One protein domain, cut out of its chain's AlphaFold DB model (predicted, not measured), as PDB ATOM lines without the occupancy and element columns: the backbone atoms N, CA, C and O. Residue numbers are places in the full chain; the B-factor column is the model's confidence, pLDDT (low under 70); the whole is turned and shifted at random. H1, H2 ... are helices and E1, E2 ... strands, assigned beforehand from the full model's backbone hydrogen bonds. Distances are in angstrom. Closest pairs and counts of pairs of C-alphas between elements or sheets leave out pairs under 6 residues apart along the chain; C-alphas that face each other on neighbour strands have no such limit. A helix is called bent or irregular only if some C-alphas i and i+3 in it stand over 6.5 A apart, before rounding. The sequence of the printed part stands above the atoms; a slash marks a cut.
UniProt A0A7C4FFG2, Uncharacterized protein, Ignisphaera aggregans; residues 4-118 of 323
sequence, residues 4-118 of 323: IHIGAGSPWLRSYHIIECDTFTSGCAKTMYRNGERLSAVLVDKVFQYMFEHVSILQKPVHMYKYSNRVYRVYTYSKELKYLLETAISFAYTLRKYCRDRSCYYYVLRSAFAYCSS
ATOM      1  N   ILE A   4     119.267 215.561  89.593       94.12
ATOM      2  CA  ILE A   4     119.631 214.772  90.776       94.12
ATOM      3  C   ILE A   4     119.480 215.669  91.999       94.12
ATOM      4  O   ILE A   4     120.097 216.734  92.072       94.12
ATOM      5  N   HIS A   5     118.685 215.246  92.977       94.25
ATOM      6  CA  HIS A   5     118.515 215.973  94.227       94.25
ATOM      7  C   HIS A   5     119.164 215.185  95.355       94.25
ATOM      8  O   HIS A   5     118.811 214.032  95.602       94.25
ATOM      9  N   ILE A   6     120.066 215.833  96.085       93.50
ATOM     10  CA  ILE A   6     120.754 215.250  97.234       93.50
ATOM     11  C   ILE A   6     120.281 215.974  98.495       93.50
ATOM     12  O   ILE A   6     120.641 217.122  98.751       93.50
ATOM     13  N   GLY A   7     119.433 215.301  99.270       90.50
ATOM     14  CA  GLY A   7     118.839 215.781 100.512       90.50
ATOM     15  C   GLY A   7     119.631 215.363 101.747       90.50
ATOM     16  O   GLY A   7     119.514 214.223 102.200       90.50
ATOM     17  N   ALA A   8     120.369 216.295 102.346       87.81
ATOM     18  CA  ALA A   8     121.065 216.087 103.613       87.81
ATOM     19  C   ALA A   8     120.128 216.376 104.801       87.81
ATOM     20  O   ALA A   8     119.550 217.462 104.894       87.81
ATOM     21  N   GLY A   9     119.948 215.393 105.689       78.75
ATOM     22  CA  GLY A   9     119.126 215.523 106.898       78.75
ATOM     23  C   GLY A   9     119.749 216.409 107.979       78.75
ATOM     24  O   GLY A   9     120.970 216.517 108.076       78.75
ATOM     25  N   SER A  10     118.900 217.021 108.811       63.53
ATOM     26  CA  SER A  10     119.293 217.809 109.988       63.53
ATOM     27  C   SER A  10     120.204 217.032 110.966       63.53
ATOM     28  O   SER A  10     120.183 215.798 110.976       63.53
ATOM     29  N   PRO A  11     120.966 217.732 111.840       50.94
ATOM     30  CA  PRO A  11     122.088 217.173 112.612       50.94
ATOM     31  C   PRO A  11     121.798 215.917 113.447       50.94
ATOM     32  O   PRO A  11     122.719 215.150 113.710       50.94
ATOM     33  N   TRP A  12     120.539 215.706 113.839       43.28
ATOM     34  CA  TRP A  12     120.085 214.629 114.728       43.28
ATOM     35  C   TRP A  12     119.684 213.339 113.996       43.28
ATOM     36  O   TRP A  12     119.650 212.273 114.598       43.28
ATOM     37  N   LEU A  13     119.418 213.416 112.689       54.78
ATOM     38  CA  LEU A  13     118.976 212.299 111.843       54.78
ATOM     39  C   LEU A  13     119.865 212.177 110.605       54.78
ATOM     40  O   LEU A  13     119.357 211.901 109.513       54.78
ATOM     41  N   ARG A  14     121.178 212.438 110.761       64.19
ATOM     42  CA  ARG A  14     122.147 212.480 109.655       64.19
ATOM     43  C   ARG A  14     121.915 211.277 108.742       64.19
ATOM     44  O   ARG A  14     122.180 210.123 109.078       64.19
ATOM     45  N   SER A  15     121.356 211.560 107.583       84.50
ATOM     46  CA  SER A  15     121.024 210.598 106.544       84.50
ATOM     47  C   SER A  15     120.966 211.370 105.245       84.50
ATOM     48  O   SER A  15     120.618 212.556 105.244       84.50
ATOM     49  N   TYR A  16     121.285 210.707 104.147       88.75
ATOM     50  CA  TYR A  16     121.191 211.292 102.818       88.75
ATOM     51  C   TYR A  16     120.004 210.687 102.092       88.75
ATOM     52  O   TYR A  16     119.616 209.552 102.357       88.75
ATOM     53  N   HIS A  17     119.399 211.480 101.223       90.31
ATOM     54  CA  HIS A  17     118.311 211.045 100.371       90.31
ATOM     55  C   HIS A  17     118.601 211.504  98.949       90.31
ATOM     56  O   HIS A  17     118.717 212.707  98.724       90.31
ATOM     57  N   ILE A  18     118.756 210.561  98.029       91.50
ATOM     58  CA  ILE A  18     119.088 210.833  96.632       91.50
ATOM     59  C   ILE A  18     117.869 210.479  95.781       91.50
ATOM     60  O   ILE A  18     117.315 209.386  95.910       91.50
ATOM     61  N   ILE A  19     117.421 211.423  94.953       91.94
ATOM     62  CA  ILE A  19     116.290 211.246  94.030       91.94
ATOM     63  C   ILE A  19     116.620 211.822  92.656       91.94
ATOM     64  O   ILE A  19     117.277 212.858  92.553       91.94
ATOM     65  N   GLU A  20     116.115 211.164  91.619       91.75
ATOM     66  CA  GLU A  20     116.128 211.643  90.236       91.75
ATOM     67  C   GLU A  20     114.738 212.157  89.859       91.75
ATOM     68  O   GLU A  20     113.728 211.550  90.224       91.75
ATOM     69  N   CYS A  21     114.684 213.302  89.182       89.62
ATOM     70  CA  CYS A  21     113.462 214.085  89.025       89.62
ATOM     71  C   CYS A  21     113.446 214.899  87.733       89.62
ATOM     72  O   CYS A  21     114.446 215.518  87.388       89.62
ATOM     73  N   ASP A  22     112.288 215.029  87.085       89.75
ATOM     74  CA  ASP A  22     112.131 215.899  85.904       89.75
ATOM     75  C   ASP A  22     111.959 217.389  86.247       89.75
ATOM     76  O   ASP A  22     111.879 218.244  85.365       89.75
ATOM     77  N   THR A  23     111.881 217.718  87.539       89.38
ATOM     78  CA  THR A  23     111.701 219.087  88.034       89.38
ATOM     79  C   THR A  23     112.743 219.399  89.092       89.38
ATOM     80  O   THR A  23     113.038 218.555  89.928       89.38
ATOM     81  N   PHE A  24     113.255 220.629  89.107       88.50
ATOM     82  CA  PHE A  24     114.253 221.062  90.087       88.50
ATOM     83  C   PHE A  24     113.644 221.536  91.420       88.50
ATOM     84  O   PHE A  24     114.375 221.936  92.323       88.50
ATOM     85  N   THR A  25     112.315 221.528  91.567       89.88
ATOM     86  CA  THR A  25     111.611 222.119  92.719       89.88
ATOM     87  C   THR A  25     111.285 221.088  93.805       89.88
ATOM     88  O   THR A  25     111.396 219.874  93.622       89.88
ATOM     89  N   SER A  26     110.813 221.573  94.958       84.06
ATOM     90  CA  SER A  26     110.376 220.718  96.074       84.06
ATOM     91  C   SER A  26     109.193 219.799  95.741       84.06
ATOM     92  O   SER A  26     108.967 218.827  96.466       84.06
ATOM     93  N   GLY A  27     108.468 220.067  94.645       83.25
ATOM     94  CA  GLY A  27     107.395 219.209  94.145       83.25
ATOM     95  C   GLY A  27     107.868 217.774  93.923       83.25
ATOM     96  O   GLY A  27     107.186 216.845  94.346       83.25
ATOM     97  N   CYS A  28     109.083 217.581  93.397       82.56
ATOM     98  CA  CYS A  28     109.600 216.229  93.211       82.56
ATOM     99  C   CYS A  28     109.854 215.500  94.535       82.56
ATOM    100  O   CYS A  28     109.447 214.353  94.699       82.56
ATOM    101  N   ALA A  29     110.480 216.157  95.518       77.88
ATOM    102  CA  ALA A  29     110.737 215.523  96.810       77.88
ATOM    103  C   ALA A  29     109.453 215.154  97.561       77.88
ATOM    104  O   ALA A  29     109.483 214.185  98.313       77.88
ATOM    105  N   LYS A  30     108.345 215.879  97.349       80.56
ATOM    106  CA  LYS A  30     107.022 215.519  97.882       80.56
ATOM    107  C   LYS A  30     106.512 214.211  97.276       80.56
ATOM    108  O   LYS A  30     106.109 213.321  98.018       80.56
ATOM    109  N   THR A  31     106.577 214.083  95.953       77.69
ATOM    110  CA  THR A  31     106.079 212.906  95.223       77.69
ATOM    111  C   THR A  31     106.977 211.682  95.421       77.69
ATOM    112  O   THR A  31     106.493 210.576  95.635       77.69
ATOM    113  N   MET A  32     108.296 211.884  95.421       76.19
ATOM    114  CA  MET A  32     109.306 210.818  95.441       76.19
ATOM    115  C   MET A  32     109.862 210.523  96.840       76.19
ATOM    116  O   MET A  32     110.793 209.734  96.974       76.19
ATOM    117  N   TYR A  33     109.301 211.110  97.908       67.00
ATOM    118  CA  TYR A  33     109.834 210.967  99.273       67.00
ATOM    119  C   TYR A  33     110.011 209.508  99.720       67.00
ATOM    120  O   TYR A  33     110.906 209.208 100.513       67.00
ATOM    121  N   ARG A  34     109.134 208.613  99.251       65.44
ATOM    122  CA  ARG A  34     109.145 207.181  99.584       65.44
ATOM    123  C   ARG A  34     109.965 206.323  98.614       65.44
ATOM    124  O   ARG A  34     110.312 205.213  98.990       65.44
ATOM    125  N   ASN A  35     110.299 206.844  97.433       72.69
ATOM    126  CA  ASN A  35     110.897 206.078  96.332       72.69
ATOM    127  C   ASN A  35     112.372 206.424  96.067       72.69
ATOM    128  O   ASN A  35     112.977 205.843  95.174       72.69
ATOM    129  N   GLY A  36     112.952 207.372  96.805       75.06
ATOM    130  CA  GLY A  36     114.371 207.701  96.690       75.06
ATOM    131  C   GLY A  36     115.290 206.821  97.526       75.06
ATOM    132  O   GLY A  36     114.885 206.217  98.524       75.06
ATOM    133  N   GLU A  37     116.567 206.808  97.151       85.19
ATOM    134  CA  GLU A  37     117.605 206.078  97.867       85.19
ATOM    135  C   GLU A  37     117.927 206.790  99.186       85.19
ATOM    136  O   GLU A  37     118.317 207.961  99.209       85.19
ATOM    137  N   ARG A  38     117.758 206.087 100.310       85.38
ATOM    138  CA  ARG A  38     118.049 206.610 101.650       85.38
ATOM    139  C   ARG A  38     119.296 205.957 102.216       85.38
ATOM    140  O   ARG A  38     119.356 204.743 102.375       85.38
ATOM    141  N   LEU A  39     120.261 206.782 102.604       86.31
ATOM    142  CA  LEU A  39     121.568 206.344 103.082       86.31
ATOM    143  C   LEU A  39     121.782 206.745 104.541       86.31
ATOM    144  O   LEU A  39     121.509 207.883 104.939       86.31
ATOM    145  N   SER A  40     122.335 205.826 105.336       82.00
ATOM    146  CA  SER A  40     122.757 206.102 106.713       82.00
ATOM    147  C   SER A  40     124.014 206.967 106.723       82.00
ATOM    148  O   SER A  40     125.062 206.557 106.215       82.00
ATOM    149  N   ALA A  41     123.965 208.152 107.336       80.56
ATOM    150  CA  ALA A  41     125.136 209.026 107.339       80.56
ATOM    151  C   ALA A  41     126.264 208.520 108.246       80.56
ATOM    152  O   ALA A  41     127.409 208.895 108.031       80.56
ATOM    153  N   VAL A  42     126.001 207.599 109.183       79.75
ATOM    154  CA  VAL A  42     127.075 206.903 109.925       79.75
ATOM    155  C   VAL A  42     128.094 206.273 108.966       79.75
ATOM    156  O   VAL A  42     129.269 206.141 109.303       79.75
ATOM    157  N   LEU A  43     127.645 205.906 107.765       80.06
ATOM    158  CA  LEU A  43     128.465 205.274 106.744       80.06
ATOM    159  C   LEU A  43     128.999 206.287 105.730       80.06
ATOM    160  O   LEU A  43     130.183 206.233 105.406       80.06
ATOM    161  N   VAL A  44     128.162 207.222 105.264       87.81
ATOM    162  CA  VAL A  44     128.484 208.058 104.092       87.81
ATOM    163  C   VAL A  44     128.814 209.531 104.387       87.81
ATOM    164  O   VAL A  44     129.377 210.184 103.514       87.81
ATOM    165  N   ASP A  45     128.537 210.064 105.590       88.31
ATOM    166  CA  ASP A  45     128.649 211.511 105.916       88.31
ATOM    167  C   ASP A  45     130.007 212.099 105.553       88.31
ATOM    168  O   ASP A  45     130.099 213.126 104.888       88.31
ATOM    169  N   LYS A  46     131.080 211.424 105.971       88.81
ATOM    170  CA  LYS A  46     132.443 211.924 105.777       88.81
ATOM    171  C   LYS A  46     132.858 211.917 104.313       88.81
ATOM    172  O   LYS A  46     133.499 212.861 103.874       88.81
ATOM    173  N   VAL A  47     132.456 210.897 103.562       91.62
ATOM    174  CA  VAL A  47     132.724 210.822 102.122       91.62
ATOM    175  C   VAL A  47     131.954 211.916 101.389       91.62
ATOM    176  O   VAL A  47     132.537 212.650 100.601       91.62
ATOM    177  N   PHE A  48     130.671 212.094 101.708       90.75
ATOM    178  CA  PHE A  48     129.837 213.113 101.073       90.75
ATOM    179  C   PHE A  48     130.306 214.531 101.423       90.75
ATOM    180  O   PHE A  48     130.324 215.385 100.547       90.75
ATOM    181  N   GLN A  49     130.733 214.786 102.665       89.31
ATOM    182  CA  GLN A  49     131.368 216.054 103.053       89.31
ATOM    183  C   GLN A  49     132.575 216.364 102.159       89.31
ATOM    184  O   GLN A  49     132.590 217.415 101.527       89.31
ATOM    185  N   TYR A  50     133.506 215.416 102.006       90.00
ATOM    186  CA  TYR A  50     134.665 215.583 101.121       90.00
ATOM    187  C   TYR A  50     134.256 215.792  99.658       90.00
ATOM    188  O   TYR A  50     134.827 216.635  98.975       90.00
ATOM    189  N   MET A  51     133.234 215.085  99.169       90.69
ATOM    190  CA  MET A  51     132.723 215.307  97.815       90.69
ATOM    191  C   MET A  51     132.190 216.725  97.615       90.69
ATOM    192  O   MET A  51     132.521 217.361  96.619       90.69
ATOM    193  N   PHE A  52     131.380 217.233  98.547       89.94
ATOM    194  CA  PHE A  52     130.859 218.599  98.468       89.94
ATOM    195  C   PHE A  52     131.957 219.658  98.610       89.94
ATOM    196  O   PHE A  52     131.807 220.746  98.067       89.94
ATOM    197  N   GLU A  53     133.032 219.352  99.335       88.25
ATOM    198  CA  GLU A  53     134.167 220.252  99.538       88.25
ATOM    199  C   GLU A  53     135.135 220.265  98.351       88.25
ATOM    200  O   GLU A  53     135.668 221.324  98.038       88.25
ATOM    201  N   HIS A  54     135.343 219.139  97.664       87.38
ATOM    202  CA  HIS A  54     136.388 219.015  96.642       87.38
ATOM    203  C   HIS A  54     135.865 218.957  95.202       87.38
ATOM    204  O   HIS A  54     136.515 219.485  94.300       87.38
ATOM    205  N   VAL A  55     134.683 218.386  94.958       88.88
ATOM    206  CA  VAL A  55     134.174 218.193  93.593       88.88
ATOM    207  C   VAL A  55     133.432 219.446  93.122       88.88
ATOM    208  O   VAL A  55     132.333 219.759  93.583       88.88
ATOM    209  N   SER A  56     134.007 220.136  92.138       87.06
ATOM    210  CA  SER A  56     133.533 221.437  91.638       87.06
ATOM    211  C   SER A  56     132.052 221.482  91.228       87.06
ATOM    212  O   SER A  56     131.358 222.444  91.561       87.06
ATOM    213  N   ILE A  57     131.524 220.446  90.561       86.25
ATOM    214  CA  ILE A  57     130.099 220.405  90.173       86.25
ATOM    215  C   ILE A  57     129.166 220.340  91.393       86.25
ATOM    216  O   ILE A  57     128.080 220.912  91.380       86.25
ATOM    217  N   LEU A  58     129.607 219.706  92.484       89.81
ATOM    218  CA  LEU A  58     128.816 219.550  93.705       89.81
ATOM    219  C   LEU A  58     128.794 220.816  94.571       89.81
ATOM    220  O   LEU A  58     127.875 220.992  95.375       89.81
ATOM    221  N   GLN A  59     129.746 221.724  94.370       88.94
ATOM    222  CA  GLN A  59     129.770 223.035  95.023       88.94
ATOM    223  C   GLN A  59     128.751 224.017  94.424       88.94
ATOM    224  O   GLN A  59     128.395 224.998  95.074       88.94
ATOM    225  N   LYS A  60     128.271 223.763  93.198       90.69
ATOM    226  CA  LYS A  60     127.415 224.680  92.429       90.69
ATOM    227  C   LYS A  60     126.058 224.042  92.103       90.69
ATOM    228  O   LYS A  60     125.808 223.696  90.948       90.69
ATOM    229  N   PRO A  61     125.173 223.853  93.097       93.12
ATOM    230  CA  PRO A  61     123.829 223.369  92.823       93.12
ATOM    231  C   PRO A  61     123.055 224.386  91.974       93.12
ATOM    232  O   PRO A  61     123.139 225.589  92.206       93.12
ATOM    233  N   VAL A  62     122.257 223.897  91.024       95.00
ATOM    234  CA  VAL A  62     121.372 224.745  90.201       95.00
ATOM    235  C   VAL A  62     120.187 225.276  91.005       95.00
ATOM    236  O   VAL A  62     119.604 226.301  90.663       95.00
ATOM    237  N   HIS A  63     119.823 224.580  92.084       94.75
ATOM    238  CA  HIS A  63     118.778 225.002  93.003       94.75
ATOM    239  C   HIS A  63     118.987 224.386  94.391       94.75
ATOM    240  O   HIS A  63     119.597 223.324  94.542       94.75
ATOM    241  N   MET A  64     118.454 225.042  95.419       93.62
ATOM    242  CA  MET A  64     118.441 224.531  96.784       93.62
ATOM    243  C   MET A  64     117.089 224.802  97.429       93.62
ATOM    244  O   MET A  64     116.559 225.904  97.326       93.62
ATOM    245  N   TYR A  65     116.549 223.816  98.142       92.44
ATOM    246  CA  TYR A  65     115.304 223.981  98.890       92.44
ATOM    247  C   TYR A  65     115.298 223.144 100.166       92.44
ATOM    248  O   TYR A  65     116.045 222.175 100.319       92.44
ATOM    249  N   LYS A  66     114.418 223.513 101.096       89.75
ATOM    250  CA  LYS A  66     114.128 222.721 102.293       89.75
ATOM    251  C   LYS A  66     112.836 221.942 102.090       89.75
ATOM    252  O   LYS A  66     111.849 222.493 101.608       89.75
ATOM    253  N   TYR A  67     112.841 220.668 102.458       87.38
ATOM    254  CA  TYR A  67     111.633 219.851 102.511       87.38
ATOM    255  C   TYR A  67     111.757 218.821 103.630       87.38
ATOM    256  O   TYR A  67     112.782 218.142 103.735       87.38
ATOM    257  N   SER A  68     110.717 218.705 104.462       84.44
ATOM    258  CA  SER A  68     110.779 217.947 105.717       84.44
ATOM    259  C   SER A  68     111.973 218.425 106.568       84.44
ATOM    260  O   SER A  68     112.234 219.624 106.664       84.44
ATOM    261  N   ASN A  69     112.737 217.507 107.148       85.06
ATOM    262  CA  ASN A  69     113.948 217.762 107.922       85.06
ATOM    263  C   ASN A  69     115.239 217.749 107.073       85.06
ATOM    264  O   ASN A  69     116.302 217.390 107.586       85.06
ATOM    265  N   ARG A  70     115.164 218.074 105.773       87.38
ATOM    266  CA  ARG A  70     116.300 217.986 104.836       87.38
ATOM    267  C   ARG A  70     116.525 219.272 104.052       87.38
ATOM    268  O   ARG A  70     115.578 219.940 103.635       87.38
ATOM    269  N   VAL A  71     117.798 219.554 103.785       90.62
ATOM    270  CA  VAL A  71     118.234 220.542 102.791       90.62
ATOM    271  C   VAL A  71     118.624 219.789 101.527       90.62
ATOM    272  O   VAL A  71     119.549 218.978 101.550       90.62
ATOM    273  N   TYR A  72     117.913 220.050 100.437       91.94
ATOM    274  CA  TYR A  72     118.192 219.471  99.132       91.94
ATOM    275  C   TYR A  72     119.061 220.410  98.311       91.94
ATOM    276  O   TYR A  72     118.752 221.594  98.173       91.94
ATOM    277  N   ARG A  73     120.134 219.852  97.752       94.44
ATOM    278  CA  ARG A  73     120.949 220.458  96.701       94.44
ATOM    279  C   ARG A  73     120.612 219.765  95.388       94.44
ATOM    280  O   ARG A  73     120.635 218.535  95.335       94.44
ATOM    281  N   VAL A  74     120.253 220.541  94.376       95.00
ATOM    282  CA  VAL A  74     119.790 220.037  93.081       95.00
ATOM    283  C   VAL A  74     120.859 220.283  92.035       95.00
ATOM    284  O   VAL A  74     121.423 221.375  91.971       95.00
ATOM    285  N   TYR A  75     121.111 219.282  91.205       95.12
ATOM    286  CA  TYR A  75     122.099 219.314  90.136       95.12
ATOM    287  C   TYR A  75     121.450 218.860  88.834       95.12
ATOM    288  O   TYR A  75     120.576 217.991  88.844       95.12
ATOM    289  N   THR A  76     121.874 219.431  87.709       94.19
ATOM    290  CA  THR A  76     121.512 218.894  86.393       94.19
ATOM    291  C   THR A  76     122.035 217.468  86.286       94.19
ATOM    292  O   THR A  76     123.182 217.199  86.647       94.19
ATOM    293  N   TYR A  77     121.197 216.549  85.818       93.00
ATOM    294  CA  TYR A  77     121.607 215.165  85.648       93.00
ATOM    295  C   TYR A  77     122.726 215.048  84.609       93.00
ATOM    296  O   TYR A  77     122.615 215.565  83.497       93.00
ATOM    297  N   SER A  78     123.761 214.287  84.950       92.69
ATOM    298  CA  SER A  78     124.682 213.693  83.986       92.69
ATOM    299  C   SER A  78     124.977 212.255  84.406       92.69
ATOM    300  O   SER A  78     124.905 211.918  85.594       92.69
ATOM    301  N   LYS A  79     125.301 211.394  83.434       92.06
ATOM    302  CA  LYS A  79     125.641 209.991  83.712       92.06
ATOM    303  C   LYS A  79     126.871 209.894  84.616       92.06
ATOM    304  O   LYS A  79     126.901 209.075  85.526       92.06
ATOM    305  N   GLU A  80     127.843 210.771  84.408       92.00
ATOM    306  CA  GLU A  80     129.096 210.845  85.159       92.00
ATOM    307  C   GLU A  80     128.850 211.260  86.612       92.00
ATOM    308  O   GLU A  80     129.444 210.687  87.521       92.00
ATOM    309  N   LEU A  81     127.953 212.225  86.851       92.44
ATOM    310  CA  LEU A  81     127.606 212.649  88.206       92.44
ATOM    311  C   LEU A  81     126.879 211.539  88.970       92.44
ATOM    312  O   LEU A  81     127.208 211.284  90.128       92.44
ATOM    313  N   LYS A  82     125.923 210.857  88.325       92.69
ATOM    314  CA  LYS A  82     125.249 209.695  88.918       92.69
ATOM    315  C   LYS A  82     126.257 208.605  89.279       92.69
ATOM    316  O   LYS A  82     126.299 208.160  90.423       92.69
ATOM    317  N   TYR A  83     127.120 208.251  88.330       94.75
ATOM    318  CA  TYR A  83     128.142 207.233  88.530       94.75
ATOM    319  C   TYR A  83     129.134 207.608  89.644       94.75
ATOM    320  O   TYR A  83     129.525 206.758  90.446       94.75
ATOM    321  N   LEU A  84     129.490 208.891  89.772       94.50
ATOM    322  CA  LEU A  84     130.317 209.386  90.875       94.50
ATOM    323  C   LEU A  84     129.641 209.187  92.236       94.50
ATOM    324  O   LEU A  84     130.301 208.758  93.181       94.50
ATOM    325  N   LEU A  85     128.342 209.475  92.347       93.56
ATOM    326  CA  LEU A  85     127.593 209.270  93.588       93.56
ATOM    327  C   LEU A  85     127.541 207.784  93.968       93.56
ATOM    328  O   LEU A  85     127.876 207.438  95.100       93.56
ATOM    329  N   GLU A  86     127.212 206.902  93.023       94.38
ATOM    330  CA  GLU A  86     127.183 205.444  93.231       94.38
ATOM    331  C   GLU A  86     128.560 204.891  93.645       94.38
ATOM    332  O   GLU A  86     128.685 204.083  94.578       94.38
ATOM    333  N   THR A  87     129.622 205.387  93.005       95.31
ATOM    334  CA  THR A  87     131.012 205.027  93.318       95.31
ATOM    335  C   THR A  87     131.405 205.499  94.714       95.31
ATOM    336  O   THR A  87     132.004 204.743  95.481       95.31
ATOM    337  N   ALA A  88     131.031 206.718  95.097       93.94
ATOM    338  CA  ALA A  88     131.317 207.253  96.422       93.94
ATOM    339  C   ALA A  88     130.567 206.518  97.539       93.94
ATOM    340  O   ALA A  88     131.134 206.275  98.608       93.94
ATOM    341  N   ILE A  89     129.320 206.109  97.290       93.44
ATOM    342  CA  ILE A  89     128.561 205.248  98.203       93.44
ATOM    343  C   ILE A  89     129.317 203.929  98.388       93.44
ATOM    344  O   ILE A  89     129.653 203.559  99.516       93.44
ATOM    345  N   SER A  90     129.676 203.260  97.292       94.69
ATOM    346  CA  SER A  90     130.441 202.006  97.317       94.69
ATOM    347  C   SER A  90     131.781 202.152  98.047       94.69
ATOM    348  O   SER A  90     132.158 201.295  98.858       94.69
ATOM    349  N   PHE A  91     132.486 203.262  97.817       95.75
ATOM    350  CA  PHE A  91     133.726 203.613  98.503       95.75
ATOM    351  C   PHE A  91     133.512 203.755 100.009       95.75
ATOM    352  O   PHE A  91     134.255 203.152 100.781       95.75
ATOM    353  N   ALA A  92     132.467 204.462 100.447       93.56
ATOM    354  CA  ALA A  92     132.161 204.654 101.862       93.56
ATOM    355  C   ALA A  92     131.934 203.322 102.601       93.56
ATOM    356  O   ALA A  92     132.529 203.076 103.658       93.56
ATOM    357  N   TYR A  93     131.127 202.426 102.020       91.69
ATOM    358  CA  TYR A  93     130.885 201.093 102.584       91.69
ATOM    359  C   TYR A  93     132.156 200.237 102.615       91.69
ATOM    360  O   TYR A  93     132.406 199.527 103.595       91.69
ATOM    361  N   THR A  94     132.974 200.301 101.564       93.56
ATOM    362  CA  THR A  94     134.215 199.518 101.462       93.56
ATOM    363  C   THR A  94     135.275 200.023 102.438       93.56
ATOM    364  O   THR A  94     135.884 199.225 103.150       93.56
ATOM    365  N   LEU A  95     135.432 201.342 102.559       93.50
ATOM    366  CA  LEU A  95     136.353 201.984 103.491       93.50
ATOM    367  C   LEU A  95     136.056 201.584 104.941       93.50
ATOM    368  O   LEU A  95     136.969 201.243 105.694       93.50
ATOM    369  N   ARG A  96     134.771 201.550 105.321       88.75
ATOM    370  CA  ARG A  96     134.331 201.123 106.657       88.75
ATOM    371  C   ARG A  96     134.724 199.678 106.975       88.75
ATOM    372  O   ARG A  96     135.042 199.383 108.122       88.75
ATOM    373  N   LYS A  97     134.692 198.780 105.984       86.69
ATOM    374  CA  LYS A  97     135.111 197.373 106.136       86.69
ATOM    375  C   LYS A  97     136.636 197.228 106.154       86.69
ATOM    376  O   LYS A  97     137.169 196.363 106.845       86.69
ATOM    377  N   TYR A  98     137.329 198.054 105.376       91.06
ATOM    378  CA  TYR A  98     138.775 197.995 105.190       91.06
ATOM    379  C   TYR A  98     139.560 198.531 106.400       91.06
ATOM    380  O   TYR A  98     140.548 197.911 106.817       91.06
ATOM    381  N   CYS A  99     139.115 199.654 106.972       90.69
ATOM    382  CA  CYS A  99     139.774 200.323 108.090       90.69
ATOM    383  C   CYS A  99     139.216 199.881 109.448       90.69
ATOM    384  O   CYS A  99     138.015 199.948 109.694       90.69
ATOM    385  N   ARG A 100     140.113 199.469 110.354       84.00
ATOM    386  CA  ARG A 100     139.769 199.055 111.728       84.00
ATOM    387  C   ARG A 100     139.761 200.210 112.726       84.00
ATOM    388  O   ARG A 100     139.112 200.114 113.761       84.00
ATOM    389  N   ASP A 101     140.476 201.282 112.415       90.56
ATOM    390  CA  ASP A 101     140.670 202.434 113.283       90.56
ATOM    391  C   ASP A 101     140.402 203.751 112.541       90.56
ATOM    392  O   ASP A 101     140.179 203.802 111.325       90.56
ATOM    393  N   ARG A 102     140.386 204.841 113.314       88.69
ATOM    394  CA  ARG A 102     140.135 206.184 112.789       88.69
ATOM    395  C   ARG A 102     141.299 206.703 111.941       88.69
ATOM    396  O   ARG A 102     141.038 207.400 110.967       88.69
ATOM    397  N   SER A 103     142.548 206.385 112.279       93.06
ATOM    398  CA  SER A 103     143.723 206.889 111.553       93.06
ATOM    399  C   SER A 103     143.763 206.364 110.117       93.06
ATOM    400  O   SER A 103     143.894 207.164 109.192       93.06
ATOM    401  N   CYS A 104     143.535 205.062 109.913       94.38
ATOM    402  CA  CYS A 104     143.363 204.459 108.589       94.38
ATOM    403  C   CYS A 104     142.241 205.146 107.811       94.38
ATOM    404  O   CYS A 104     142.429 205.525 106.656       94.38
ATOM    405  N   TYR A 105     141.082 205.332 108.456       93.56
ATOM    406  CA  TYR A 105     139.904 205.899 107.804       93.56
ATOM    407  C   TYR A 105     140.197 207.288 107.229       93.56
ATOM    408  O   TYR A 105     139.930 207.543 106.057       93.56
ATOM    409  N   TYR A 106     140.788 208.178 108.034       92.94
ATOM    410  CA  TYR A 106     141.116 209.532 107.589       92.94
ATOM    411  C   TYR A 106     142.259 209.575 106.579       92.94
ATOM    412  O   TYR A 106     142.207 210.401 105.671       92.94
ATOM    413  N   TYR A 107     143.263 208.706 106.715       94.69
ATOM    414  CA  TYR A 107     144.350 208.609 105.743       94.69
ATOM    415  C   TYR A 107     143.809 208.248 104.358       94.69
ATOM    416  O   TYR A 107     143.990 209.012 103.415       94.69
ATOM    417  N   VAL A 108     143.064 207.140 104.250       94.50
ATOM    418  CA  VAL A 108     142.515 206.684 102.964       94.50
ATOM    419  C   VAL A 108     141.540 207.707 102.390       94.50
ATOM    420  O   VAL A 108     141.606 207.994 101.199       94.50
ATOM    421  N   LEU A 109     140.672 208.295 103.221       93.81
ATOM    422  CA  LEU A 109     139.746 209.337 102.778       93.81
ATOM    423  C   LEU A 109     140.498 210.538 102.184       93.81
ATOM    424  O   LEU A 109     140.222 210.933 101.059       93.81
ATOM    425  N   ARG A 110     141.488 211.087 102.896       92.88
ATOM    426  CA  ARG A 110     142.283 212.218 102.392       92.88
ATOM    427  C   ARG A 110     143.032 211.862 101.113       92.88
ATOM    428  O   ARG A 110     143.015 212.645 100.171       92.88
ATOM    429  N   SER A 111     143.652 210.687 101.056       93.19
ATOM    430  CA  SER A 111     144.393 210.247  99.872       93.19
ATOM    431  C   SER A 111     143.494 210.018  98.658       93.19
ATOM    432  O   SER A 111     143.912 210.318  97.546       93.19
ATOM    433  N   ALA A 112     142.273 209.511  98.850       93.44
ATOM    434  CA  ALA A 112     141.321 209.290  97.764       93.44
ATOM    435  C   ALA A 112     140.753 210.597  97.193       93.44
ATOM    436  O   ALA A 112     140.420 210.665  96.017       93.44
ATOM    437  N   PHE A 113     140.665 211.648  98.012       92.62
ATOM    438  CA  PHE A 113     140.129 212.944  97.593       92.62
ATOM    439  C   PHE A 113     141.192 213.990  97.238       92.62
ATOM    440  O   PHE A 113     140.841 215.055  96.735       92.62
ATOM    441  N   ALA A 114     142.483 213.692  97.426       88.25
ATOM    442  CA  ALA A 114     143.587 214.633  97.202       88.25
ATOM    443  C   ALA A 114     143.610 215.252  95.791       88.25
ATOM    444  O   ALA A 114     144.052 216.386  95.628       88.25
ATOM    445  N   TYR A 115     143.101 214.529  94.787       80.94
ATOM    446  CA  TYR A 115     143.095 214.948  93.381       80.94
ATOM    447  C   TYR A 115     141.678 215.065  92.785       80.94
ATOM    448  O   TYR A 115     141.512 215.094  91.564       80.94
ATOM    449  N   CYS A 116     140.639 215.142  93.624       87.00
ATOM    450  CA  CYS A 116     139.232 215.240  93.210       87.00
ATOM    451  C   CYS A 116     138.833 216.664  92.762       87.00
ATOM    452  O   CYS A 116     137.902 217.234  93.317       87.00
ATOM    453  N   SER A 117     139.514 217.267  91.782       81.56
ATOM    454  CA  SER A 117     139.161 218.602  91.255       81.56
ATOM    455  C   SER A 117     138.039 218.585  90.202       81.56
ATOM    456  O   SER A 117     137.329 219.583  90.026       81.56
ATOM    457  N   SER A 118     137.833 217.453  89.521       85.38
ATOM    458  CA  SER A 118     136.754 217.233  88.552       85.38
ATOM    459  C   SER A 118     136.001 215.928  88.837       85.38
ATOM    460  O   SER A 118     136.466 215.077  89.599       85.38
TER     461      SER A 118
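What this domain is: This is residues 4 to 118 of the 323 residues of an uncharacterized protein of Ignisphaera aggregans (UniProt A0A7C4FFG2). A strongly twisted sheet of five strands curls round the short helix H1 on one face, while H2 and the long helix H4 cover part of the other face; H5 packs on H2 and H4 beyond them, away from the sheet. The longest axis runs from H1 through the sheet and the helices H2 and H4 to H5, and the tiny H3 only grazes the sheet with its residues 57 to 59. The printed part has 115 residues, with five named helices and five named strands in the order E1 E2 H1 E3 H2 H3 E4 E5 H4 H5. The sheet runs E3 E2 E1 E5 E4, all antiparallel, and the class is mixed, helices and strands. The whole is compact, with a radius of gyration of the C-alphas of 14.3 A and spans of 42 by 30 by 20 A.

Where its parts are: E1, residues 4 to 9, begins at C-alpha 4 (119.631, 214.772, 90.776) and is 16.1 A long. E2 is residues 15 to 21, 19.4 A; E3, 37 to 40; E4, 63 to 67; E5, 70 to 76, 19.2 A. H1 is residues 26 to 31, H2 41 to 54, 18.5 A, and H3 56 to 59. H4, residues 79 to 98, is 27.9 A long. H5, residues 102 to 113, is 16.6 A long and ends at C-alpha 113 (140.129, 212.944, 97.593). H2 is irregular: C-alphas 43 and 46 are 7.8 A apart.

How they stand to each other: The edge strands are E3 and E4. N 18 and O 37 join E2 to E3 within hydrogen-bond range at 2.9 A, N 7 and O 17 E1 to E2 at 2.7 A, N 6 and O 73 E1 to E5 at 2.9 A, and N 72 and O 65 E5 to E4 at 2.8 A. E1 and E2 form a hairpin, as do E4 and E5. The domain has three layers, helices on both faces of the sheet: H2 and H4 on one, H1 on the other. The closest C-alphas of H1 and E4 are Ser 26 and Tyr 65, 6.5 A. H4 runs along the strands, at 16 degrees to E1 on the local plane. H2 is the hub. With residues 43 to 48 it touches H4 at a steep tilt of 50 degrees, opposite ways, closest at the C-alphas of Val 44 and Ala 92, 5.5 A. H5 touches H2 with residues 109 to 113, closest at the C-alphas of Tyr 50 and Phe 113, 7.0 A. H4 and H5, a helical hairpin, only just touch, with 3 pairs of C-alphas within 8 A, the closest those of Leu 95 and Tyr 105, 6.8 A. H2 and H3 touch only at the corner, closest at the C-alphas of Phe 52 and Leu 58, 5.3 A. Every O i to N i+4 pair is within hydrogen-bond range in H1, H4 and H5, and 8 of 10 in H2; H3 is too short for one.

The domain as a whole: The C-alphas farthest apart, those of Gly 27 and Ser 103, are 42.1 A apart. The printed part has no cut, and the links between named elements are tight. Mean pLDDT of the printed part is 87.4; residues 10 to 14 and 33 to 34 are under 70.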